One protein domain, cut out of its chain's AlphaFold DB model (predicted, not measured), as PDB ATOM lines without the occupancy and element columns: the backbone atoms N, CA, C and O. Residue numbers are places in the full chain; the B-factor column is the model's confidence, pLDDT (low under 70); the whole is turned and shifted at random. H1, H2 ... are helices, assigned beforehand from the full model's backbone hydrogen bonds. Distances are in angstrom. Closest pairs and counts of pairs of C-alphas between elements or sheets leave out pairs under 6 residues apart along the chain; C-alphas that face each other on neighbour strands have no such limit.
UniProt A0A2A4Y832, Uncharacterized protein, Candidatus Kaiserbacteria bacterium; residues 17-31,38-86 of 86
ATOM      1  N   PHE A  17     116.991 -16.006 262.300       85.38
ATOM      2  CA  PHE A  17     117.018 -15.086 263.444       85.38
ATOM      3  C   PHE A  17     117.282 -13.631 263.041       85.38
ATOM      4  O   PHE A  17     116.743 -12.718 263.660       85.38
ATOM      5  N   ALA A  18     118.078 -13.403 261.994       86.12
ATOM      6  CA  ALA A  18     118.355 -12.071 261.463       86.12
ATOM      7  C   ALA A  18     117.224 -11.503 260.579       86.12
ATOM      8  O   ALA A  18     117.332 -10.367 260.121       86.12
ATOM      9  N   GLY A  19     116.173 -12.279 260.281       80.38
ATOM     10  CA  GLY A  19     115.113 -11.884 259.345       80.38
ATOM     11  C   GLY A  19     115.594 -11.727 257.894       80.38
ATOM     12  O   GLY A  19     114.932 -11.093 257.073       80.38
ATOM     13  N   ALA A  20     116.756 -12.291 257.558       85.56
ATOM     14  CA  ALA A  20     117.366 -12.200 256.238       85.56
ATOM     15  C   ALA A  20     116.865 -13.340 255.333       85.56
ATOM     16  O   ALA A  20     117.607 -14.265 254.995       85.56
ATOM     17  N   TRP A  21     115.595 -13.277 254.931       83.44
ATOM     18  CA  TRP A  21     114.882 -14.363 254.235       83.44
ATOM     19  C   TRP A  21     115.562 -14.848 252.946       83.44
ATOM     20  O   TRP A  21     115.593 -16.045 252.669       83.44
ATOM     21  N   TRP A  22     116.196 -13.946 252.193       81.56
ATOM     22  CA  TRP A  22     116.981 -14.301 251.005       81.56
ATOM     23  C   TRP A  22     118.132 -15.262 251.324       81.56
ATOM     24  O   TRP A  22     118.375 -16.216 250.586       81.56
ATOM     25  N   LEU A  23     118.813 -15.052 252.455       85.12
ATOM     26  CA  LEU A  23     119.906 -15.917 252.896       85.12
ATOM     27  C   LEU A  23     119.392 -17.272 253.390       85.12
ATOM     28  O   LEU A  23     120.070 -18.277 253.177       85.12
ATOM     29  N   VAL A  24     118.192 -17.326 253.978       86.00
ATOM     30  CA  VAL A  24     117.521 -18.584 254.358       86.00
ATOM     31  C   VAL A  24     117.280 -19.451 253.122       86.00
ATOM     32  O   VAL A  24     117.612 -20.635 253.122       86.00
ATOM     33  N   ILE A  25     116.775 -18.854 252.039       87.12
ATOM     34  CA  ILE A  25     116.517 -19.569 250.784       87.12
ATOM     35  C   ILE A  25     117.830 -20.070 250.175       87.12
ATOM     36  O   ILE A  25     117.957 -21.262 249.897       87.12
ATOM     37  N   ILE A  26     118.823 -19.190 250.009       88.31
ATOM     38  CA  ILE A  26     120.102 -19.533 249.364       88.31
ATOM     39  C   ILE A  26     120.828 -20.644 250.133       88.31
ATOM     40  O   ILE A  26     121.281 -21.624 249.541       88.31
ATOM     41  N   SER A  27     120.920 -20.515 251.456       88.88
ATOM     42  CA  SER A  27     121.598 -21.511 252.291       88.88
ATOM     43  C   SER A  27     120.811 -22.821 252.386       88.88
ATOM     44  O   SER A  27     121.415 -23.889 252.276       88.88
ATOM     45  N   GLY A  28     119.480 -22.771 252.503       84.88
ATOM     46  CA  GLY A  28     118.611 -23.951 252.518       84.88
ATOM     47  C   GLY A  28     118.685 -24.757 251.219       84.88
ATOM     48  O   GLY A  28     118.941 -25.963 251.257       84.88
ATOM     49  N   VAL A  29     118.561 -24.087 250.069       87.12
ATOM     50  CA  VAL A  29     118.740 -24.691 248.736       87.12
ATOM     51  C   VAL A  29     120.149 -25.264 248.590       87.12
ATOM     52  O   VAL A  29     120.308 -26.390 248.124       87.12
ATOM     53  N   GLY A  30     121.170 -24.537 249.052       85.62
ATOM     54  CA  GLY A  30     122.558 -24.995 249.032       85.62
ATOM     55  C   GLY A  30     122.778 -26.295 249.810       85.62
ATOM     56  O   GLY A  30     123.480 -27.185 249.327       85.62
ATOM     57  N   VAL A  31     122.155 -26.461 250.985       86.56
ATOM     58  CA  VAL A  31     122.256 -27.733 251.722       86.56
ATOM     59  C   VAL A  31     121.560 -28.862 250.966       86.56
ATOM     60  O   VAL A  31     122.146 -29.940 250.850       86.56
ATOM     61  N   TYR A  38     116.299 -33.766 255.632       82.00
ATOM     62  CA  TYR A  38     114.942 -33.626 256.172       82.00
ATOM     63  C   TYR A  38     114.817 -32.478 257.177       82.00
ATOM     64  O   TYR A  38     113.735 -31.931 257.354       82.00
ATOM     65  N   SER A  39     115.927 -32.067 257.792       82.31
ATOM     66  CA  SER A  39     115.941 -30.958 258.740       82.31
ATOM     67  C   SER A  39     115.641 -29.611 258.078       82.31
ATOM     68  O   SER A  39     114.928 -28.812 258.670       82.31
ATOM     69  N   ILE A  40     116.120 -29.359 256.850       85.06
ATOM     70  CA  ILE A  40     115.772 -28.127 256.111       85.06
ATOM     71  C   ILE A  40     114.309 -28.155 255.662       85.06
ATOM     72  O   ILE A  40     113.639 -27.130 255.721       85.06
ATOM     73  N   LEU A  41     113.788 -29.324 255.277       86.19
ATOM     74  CA  LEU A  41     112.369 -29.475 254.942       86.19
ATOM     75  C   LEU A  41     111.476 -29.179 256.156       86.19
ATOM     76  O   LEU A  41     110.530 -28.406 256.041       86.19
ATOM     77  N   ALA A  42     111.815 -29.722 257.329       85.69
ATOM     78  CA  ALA A  42     111.112 -29.421 258.576       85.69
ATOM     79  C   ALA A  42     111.205 -27.932 258.946       85.69
ATOM     80  O   ALA A  42     110.229 -27.350 259.410       85.69
ATOM     81  N   LEU A  43     112.354 -27.299 258.695       86.00
ATOM     82  CA  LEU A  43     112.546 -25.866 258.911       86.00
ATOM     83  C   LEU A  43     111.656 -25.027 257.977       86.00
ATOM     84  O   LEU A  43     111.071 -24.051 258.430       86.00
ATOM     85  N   GLY A  44     111.474 -25.445 256.719       84.50
ATOM     86  CA  GLY A  44     110.504 -24.836 255.800       84.50
ATOM     87  C   GLY A  44     109.065 -24.901 256.320       84.50
ATOM     88  O   GLY A  44     108.376 -23.886 256.328       84.50
ATOM     89  N   VAL A  45     108.650 -26.057 256.849       86.56
ATOM     90  CA  VAL A  45     107.318 -26.226 257.463       86.56
ATOM     91  C   VAL A  45     107.155 -25.331 258.690       86.56
ATOM     92  O   VAL A  45     106.129 -24.673 258.845       86.56
ATOM     93  N   LEU A  46     108.171 -25.266 259.553       86.56
ATOM     94  CA  LEU A  46     108.148 -24.402 260.735       86.56
ATOM     95  C   LEU A  46     108.070 -22.918 260.364       86.56
ATOM     96  O   LEU A  46     107.347 -22.178 261.027       86.56
ATOM     97  N   LEU A  47     108.767 -22.489 259.309       84.12
ATOM     98  CA  LEU A  47     108.677 -21.119 258.801       84.12
ATOM     99  C   LEU A  47     107.278 -20.811 258.269       84.12
ATOM    100  O   LEU A  47     106.722 -19.772 258.608       84.12
ATOM    101  N   ASP A  48     106.683 -21.718 257.497       82.06
ATOM    102  CA  ASP A  48     105.328 -21.525 256.978       82.06
ATOM    103  C   ASP A  48     104.287 -21.434 258.111       82.06
ATOM    104  O   ASP A  48     103.406 -20.574 258.070       82.06
ATOM    105  N   ILE A  49     104.416 -22.262 259.156       84.44
ATOM    106  CA  ILE A  49     103.571 -22.173 260.360       84.44
ATOM    107  C   ILE A  49     103.812 -20.843 261.082       84.44
ATOM    108  O   ILE A  49     102.854 -20.163 261.445       84.44
ATOM    109  N   TRP A  50     105.075 -20.447 261.267       82.44
ATOM    110  CA  TRP A  50     105.433 -19.189 261.921       82.44
ATOM    111  C   TRP A  50     104.798 -17.991 261.213       82.44
ATOM    112  O   TRP A  50     104.151 -17.170 261.860       82.44
ATOM    113  N   PHE A  51     104.906 -17.926 259.884       78.88
ATOM    114  CA  PHE A  51     104.311 -16.850 259.091       78.88
ATOM    115  C   PHE A  51     102.779 -16.892 259.070       78.88
ATOM    116  O   PHE A  51     102.146 -15.835 259.071       78.88
ATOM    117  N   SER A  52     102.179 -18.086 259.120       74.62
ATOM    118  CA  SER A  52     100.727 -18.242 259.266       74.62
ATOM    119  C   SER A  52     100.211 -17.716 260.608       74.62
ATOM    120  O   SER A  52      99.079 -17.241 260.671       74.62
ATOM    121  N   VAL A  53     101.008 -17.807 261.678       79.44
ATOM    122  CA  VAL A  53     100.638 -17.318 263.018       79.44
ATOM    123  C   VAL A  53     100.968 -15.834 263.182       79.44
ATOM    124  O   VAL A  53     100.226 -15.107 263.838       79.44
ATOM    125  N   SER A  54     102.045 -15.349 262.559       75.56
ATOM    126  CA  SER A  54     102.489 -13.956 262.682       75.56
ATOM    127  C   SER A  54     101.667 -12.959 261.852       75.56
ATOM    128  O   SER A  54     101.997 -11.775 261.837       75.56
ATOM    129  N   GLY A  55     100.638 -13.410 261.123       64.50
ATOM    130  CA  GLY A  55      99.786 -12.555 260.286       64.50
ATOM    131  C   GLY A  55     100.509 -11.925 259.090       64.50
ATOM    132  O   GLY A  55     100.005 -10.974 258.492       64.50
ATOM    133  N   ALA A  56     101.696 -12.433 258.741       63.03
ATOM    134  CA  ALA A  56     102.408 -12.003 257.546       63.03
ATOM    135  C   ALA A  56     101.623 -12.452 256.306       63.03
ATOM    136  O   ALA A  56     100.957 -13.485 256.328       63.03
ATOM    137  N   SER A  57     101.667 -11.646 255.242       55.94
ATOM    138  CA  SER A  57     100.808 -11.767 254.060       55.94
ATOM    139  C   SER A  57     100.606 -13.217 253.605       55.94
ATOM    140  O   SER A  57     101.569 -13.965 253.457       55.94
ATOM    141  N   PHE A  58      99.353 -13.569 253.307       50.31
ATOM    142  CA  PHE A  58      98.874 -14.889 252.858       50.31
ATOM    143  C   PHE A  58      99.731 -15.545 251.746       50.31
ATOM    144  O   PHE A  58      99.710 -16.758 251.582       50.31
ATOM    145  N   PHE A  59     100.527 -14.752 251.019       52.19
ATOM    146  CA  PHE A  59     101.510 -15.180 250.019       52.19
ATOM    147  C   PHE A  59     102.700 -15.995 250.558       52.19
ATOM    148  O   PHE A  59     103.379 -16.640 249.763       52.19
ATOM    149  N   TYR A  60     102.970 -15.989 251.869       59.66
ATOM    150  CA  TYR A  60     104.088 -16.738 252.466       59.66
ATOM    151  C   TYR A  60     103.690 -18.101 253.040       59.66
ATOM    152  O   TYR A  60     104.569 -18.897 253.355       59.66
ATOM    153  N   ILE A  61     102.392 -18.398 253.170       63.31
ATOM    154  CA  ILE A  61     101.931 -19.666 253.747       63.31
ATOM    155  C   ILE A  61     102.163 -20.787 252.731       63.31
ATOM    156  O   ILE A  61     101.568 -20.809 251.656       63.31
ATOM    157  N   GLY A  62     103.039 -21.726 253.081       70.38
ATOM    158  CA  GLY A  62     103.400 -22.859 252.226       70.38
ATOM    159  C   GLY A  62     104.515 -22.549 251.225       70.38
ATOM    160  O   GLY A  62     104.954 -23.452 250.510       70.38
ATOM    161  N   PHE A  63     104.993 -21.302 251.158       82.88
ATOM    162  CA  PHE A  63     106.016 -20.894 250.197       82.88
ATOM    163  C   PHE A  63     107.342 -21.613 250.458       82.88
ATOM    164  O   PHE A  63     107.937 -22.170 249.533       82.88
ATOM    165  N   TYR A  64     107.793 -21.649 251.715       81.12
ATOM    166  CA  TYR A  64     109.100 -22.211 252.058       81.12
ATOM    167  C   TYR A  64     109.106 -23.736 251.937       81.12
ATOM    168  O   TYR A  64     110.058 -24.309 251.398       81.12
ATOM    169  N   THR A  65     108.031 -24.403 252.365       85.62
ATOM    170  CA  THR A  65     107.888 -25.858 252.225       85.62
ATOM    171  C   THR A  65     107.845 -26.269 250.762       85.62
ATOM    172  O   THR A  65     108.590 -27.169 250.372       85.62
ATOM    173  N   ILE A  66     107.021 -25.616 249.933       87.44
ATOM    174  CA  ILE A  66     106.918 -25.950 248.505       87.44
ATOM    175  C   ILE A  66     108.262 -25.718 247.816       87.44
ATOM    176  O   ILE A  66     108.730 -26.596 247.092       87.44
ATOM    177  N   LEU A  67     108.922 -24.587 248.077       88.44
ATOM    178  CA  LEU A  67     110.206 -24.260 247.458       88.44
ATOM    179  C   LEU A  67     111.279 -25.304 247.794       88.44
ATOM    180  O   LEU A  67     111.949 -25.819 246.895       88.44
ATOM    181  N   PHE A  68     111.423 -25.677 249.068       88.38
ATOM    182  CA  PHE A  68     112.402 -26.686 249.483       88.38
ATOM    183  C   PHE A  68     112.043 -28.097 249.006       88.38
ATOM    184  O   PHE A  68     112.936 -28.870 248.640       88.38
ATOM    185  N   LEU A  69     110.756 -28.436 248.939       88.69
ATOM    186  CA  LEU A  69     110.297 -29.728 248.433       88.69
ATOM    187  C   LEU A  69     110.552 -29.858 246.928       88.69
ATOM    188  O   LEU A  69     111.166 -30.839 246.508       88.69
ATOM    189  N   VAL A  70     110.178 -28.852 246.134       89.69
ATOM    190  CA  VAL A  70     110.456 -28.804 244.688       89.69
ATOM    191  C   VAL A  70     111.956 -28.881 244.435       89.69
ATOM    192  O   VAL A  70     112.395 -29.698 243.630       89.69
ATOM    193  N   THR A  71     112.755 -28.108 245.175       88.50
ATOM    194  CA  THR A  71     114.222 -28.154 245.077       88.50
ATOM    195  C   THR A  71     114.739 -29.572 245.317       88.50
ATOM    196  O   THR A  71     115.524 -30.090 244.526       88.50
ATOM    197  N   THR A  72     114.259 -30.240 246.368       87.50
ATOM    198  CA  THR A  72     114.667 -31.614 246.691       87.50
ATOM    199  C   THR A  72     114.302 -32.590 245.571       87.50
ATOM    200  O   THR A  72     115.134 -33.402 245.174       87.50
ATOM    201  N   VAL A  73     113.078 -32.503 245.038       88.25
ATOM    202  CA  VAL A  73     112.605 -33.372 243.949       88.25
ATOM    203  C   VAL A  73     113.425 -33.158 242.678       88.25
ATOM    204  O   VAL A  73     113.865 -34.133 242.072       88.25
ATOM    205  N   VAL A  74     113.680 -31.904 242.294       88.75
ATOM    206  CA  VAL A  74     114.477 -31.564 241.105       88.75
ATOM    207  C   VAL A  74     115.907 -32.085 241.246       88.75
ATOM    208  O   VAL A  74     116.413 -32.720 240.323       88.75
ATOM    209  N   PHE A  75     116.552 -31.884 242.398       86.19
ATOM    210  CA  PHE A  75     117.919 -32.365 242.614       86.19
ATOM    211  C   PHE A  75     118.017 -33.893 242.646       86.19
ATOM    212  O   PHE A  75     118.941 -34.447 242.055       86.19
ATOM    213  N   GLU A  76     117.067 -34.594 243.269       84.62
ATOM    214  CA  GLU A  76     117.020 -36.065 243.230       84.62
ATOM    215  C   GLU A  76     116.743 -36.583 241.807       84.62
ATOM    216  O   GLU A  76     117.358 -37.554 241.361       84.62
ATOM    217  N   PHE A  77     115.883 -35.905 241.041       86.25
ATOM    218  CA  PHE A  77     115.640 -36.239 239.637       86.25
ATOM    219  C   PHE A  77     116.904 -36.067 238.781       86.25
ATOM    220  O   PHE A  77     117.284 -36.972 238.041       86.25
ATOM    221  N   VAL A  78     117.612 -34.946 238.926       85.38
ATOM    222  CA  VAL A  78     118.878 -34.702 238.218       85.38
ATOM    223  C   VAL A  78     119.943 -35.719 238.633       85.38
ATOM    224  O   VAL A  78     120.625 -36.278 237.774       85.38
ATOM    225  N   ARG A  79     120.065 -36.022 239.931       80.25
ATOM    226  CA  ARG A  79     121.045 -36.995 240.433       80.25
ATOM    227  C   ARG A  79     120.757 -38.407 239.931       80.25
ATOM    228  O   ARG A  79     121.684 -39.099 239.526       80.25
ATOM    229  N   SER A  80     119.492 -38.828 239.931       80.56
ATOM    230  CA  SER A  80     119.098 -40.143 239.408       80.56
ATOM    231  C   SER A  80     119.363 -40.271 237.908       80.56
ATOM    232  O   SER A  80     119.839 -41.316 237.472       80.56
ATOM    233  N   LYS A  81     119.154 -39.201 237.128       81.38
ATOM    234  CA  LYS A  81     119.525 -39.158 235.707       81.38
ATOM    235  C   LYS A  81     121.036 -39.230 235.486       81.38
ATOM    236  O   LYS A  81     121.460 -40.019 234.652       81.38
ATOM    237  N   LEU A  82     121.827 -38.474 236.250       77.31
ATOM    238  CA  LEU A  82     123.294 -38.482 236.152       77.31
ATOM    239  C   LEU A  82     123.899 -39.856 236.473       77.31
ATOM    240  O   LEU A  82     124.808 -40.294 235.774       77.31
ATOM    241  N   LEU A  83     123.367 -40.543 237.489       66.69
ATOM    242  CA  LEU A  83     123.802 -41.889 237.885       66.69
ATOM    243  C   LEU A  83     123.401 -42.981 236.880       66.69
ATOM    244  O   LEU A  83     124.019 -44.034 236.862       66.69
ATOM    245  N   TRP A  84     122.365 -42.757 236.066       53.19
ATOM    246  CA  TRP A  84     121.971 -43.673 234.985       53.19
ATOM    247  C   TRP A  84     122.791 -43.486 233.702       53.19
ATOM    248  O   TRP A  84     122.765 -44.349 232.829       53.19
ATOM    249  N   THR A  85     123.483 -42.354 233.565       53.97
ATOM    250  CA  THR A  85     124.359 -42.042 232.424       53.97
ATOM    251  C   THR A  85     125.839 -42.366 232.661       53.97
ATOM    252  O   THR A  85     126.642 -42.132 231.759       53.97
ATOM    253  N   SER A  86     126.204 -42.874 233.843       47.19
ATOM    254  CA  SER A  86     127.561 -43.319 234.210       47.19
ATOM    255  C   SER A  86     127.651 -44.835 234.267       47.19
ATOM    256  O   SER A  86     128.652 -45.380 233.761       47.19
TER     257      SER A  86
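This is residues 17 to 31 and 38 to 86 of the 86 residues of an uncharacterized protein of Candidatus Kaiserbacteria bacterium (UniProt A0A2A4Y832). A small up-and-down bundle of three helices, in which the long helix H3 and H2 form a hairpin side by side and H1 packs on H3 near its beginning. The far part of H3 with the last two residues, residues 76 to 86, sticks out beyond this body as a free arm and makes much of the length. The printed part has 64 residues with three named helices, H1, H2 and H3 in chain order, and no named strand; the class is all helix. The whole is loose, with a radius of gyration of the C-alphas of 14.0 A, and spans 49 by 20 by 18 A.

H3, residues 63 to 84, touches H2, residues 38 to 53, with its residues 63 to 69 alone; the closest C-alphas are those of Gly 44 and Thr 65, 4.5 A apart. This helical hairpin has a shallow tilt of 20 degrees, opposite ways. H1, residues 21 to 31, touches H3 at residues 64 to 71 of H3 alone, with the C-alphas of Val 29 and Phe 68 closest at 6.7 A. They run the same way at a shallow tilt of 25 degrees. H1 and H2 are close but not clearly touching, the closest C-alphas being those of Gly 28 and Ile 40, 6.2 A apart. In H1, H2 and H3 every O i to N i+4 pair is within hydrogen-bond range.

H3 is 31.7 A long, from C-alpha 63 at (106.016, -20.894, 250.197) to C-alpha 84 at (121.971, -43.673, 234.985). H2 measures 22.7 A and H1 15.5 A, the latter beginning at C-alpha 21 at (114.882, -14.363, 254.235).

The two C-alphas farthest apart, those of Gly 55 and Ser 86, are 49.0 A apart. Residues 32 to 37 are not printed, and C-alphas 31 and 38 are 10.4 A apart across this cut. The link from H2 to H3 is short, with 9 residues. The mean pLDDT of the printed part is 79.6, and residues 55 to 61 and 83 to 86 are under 70.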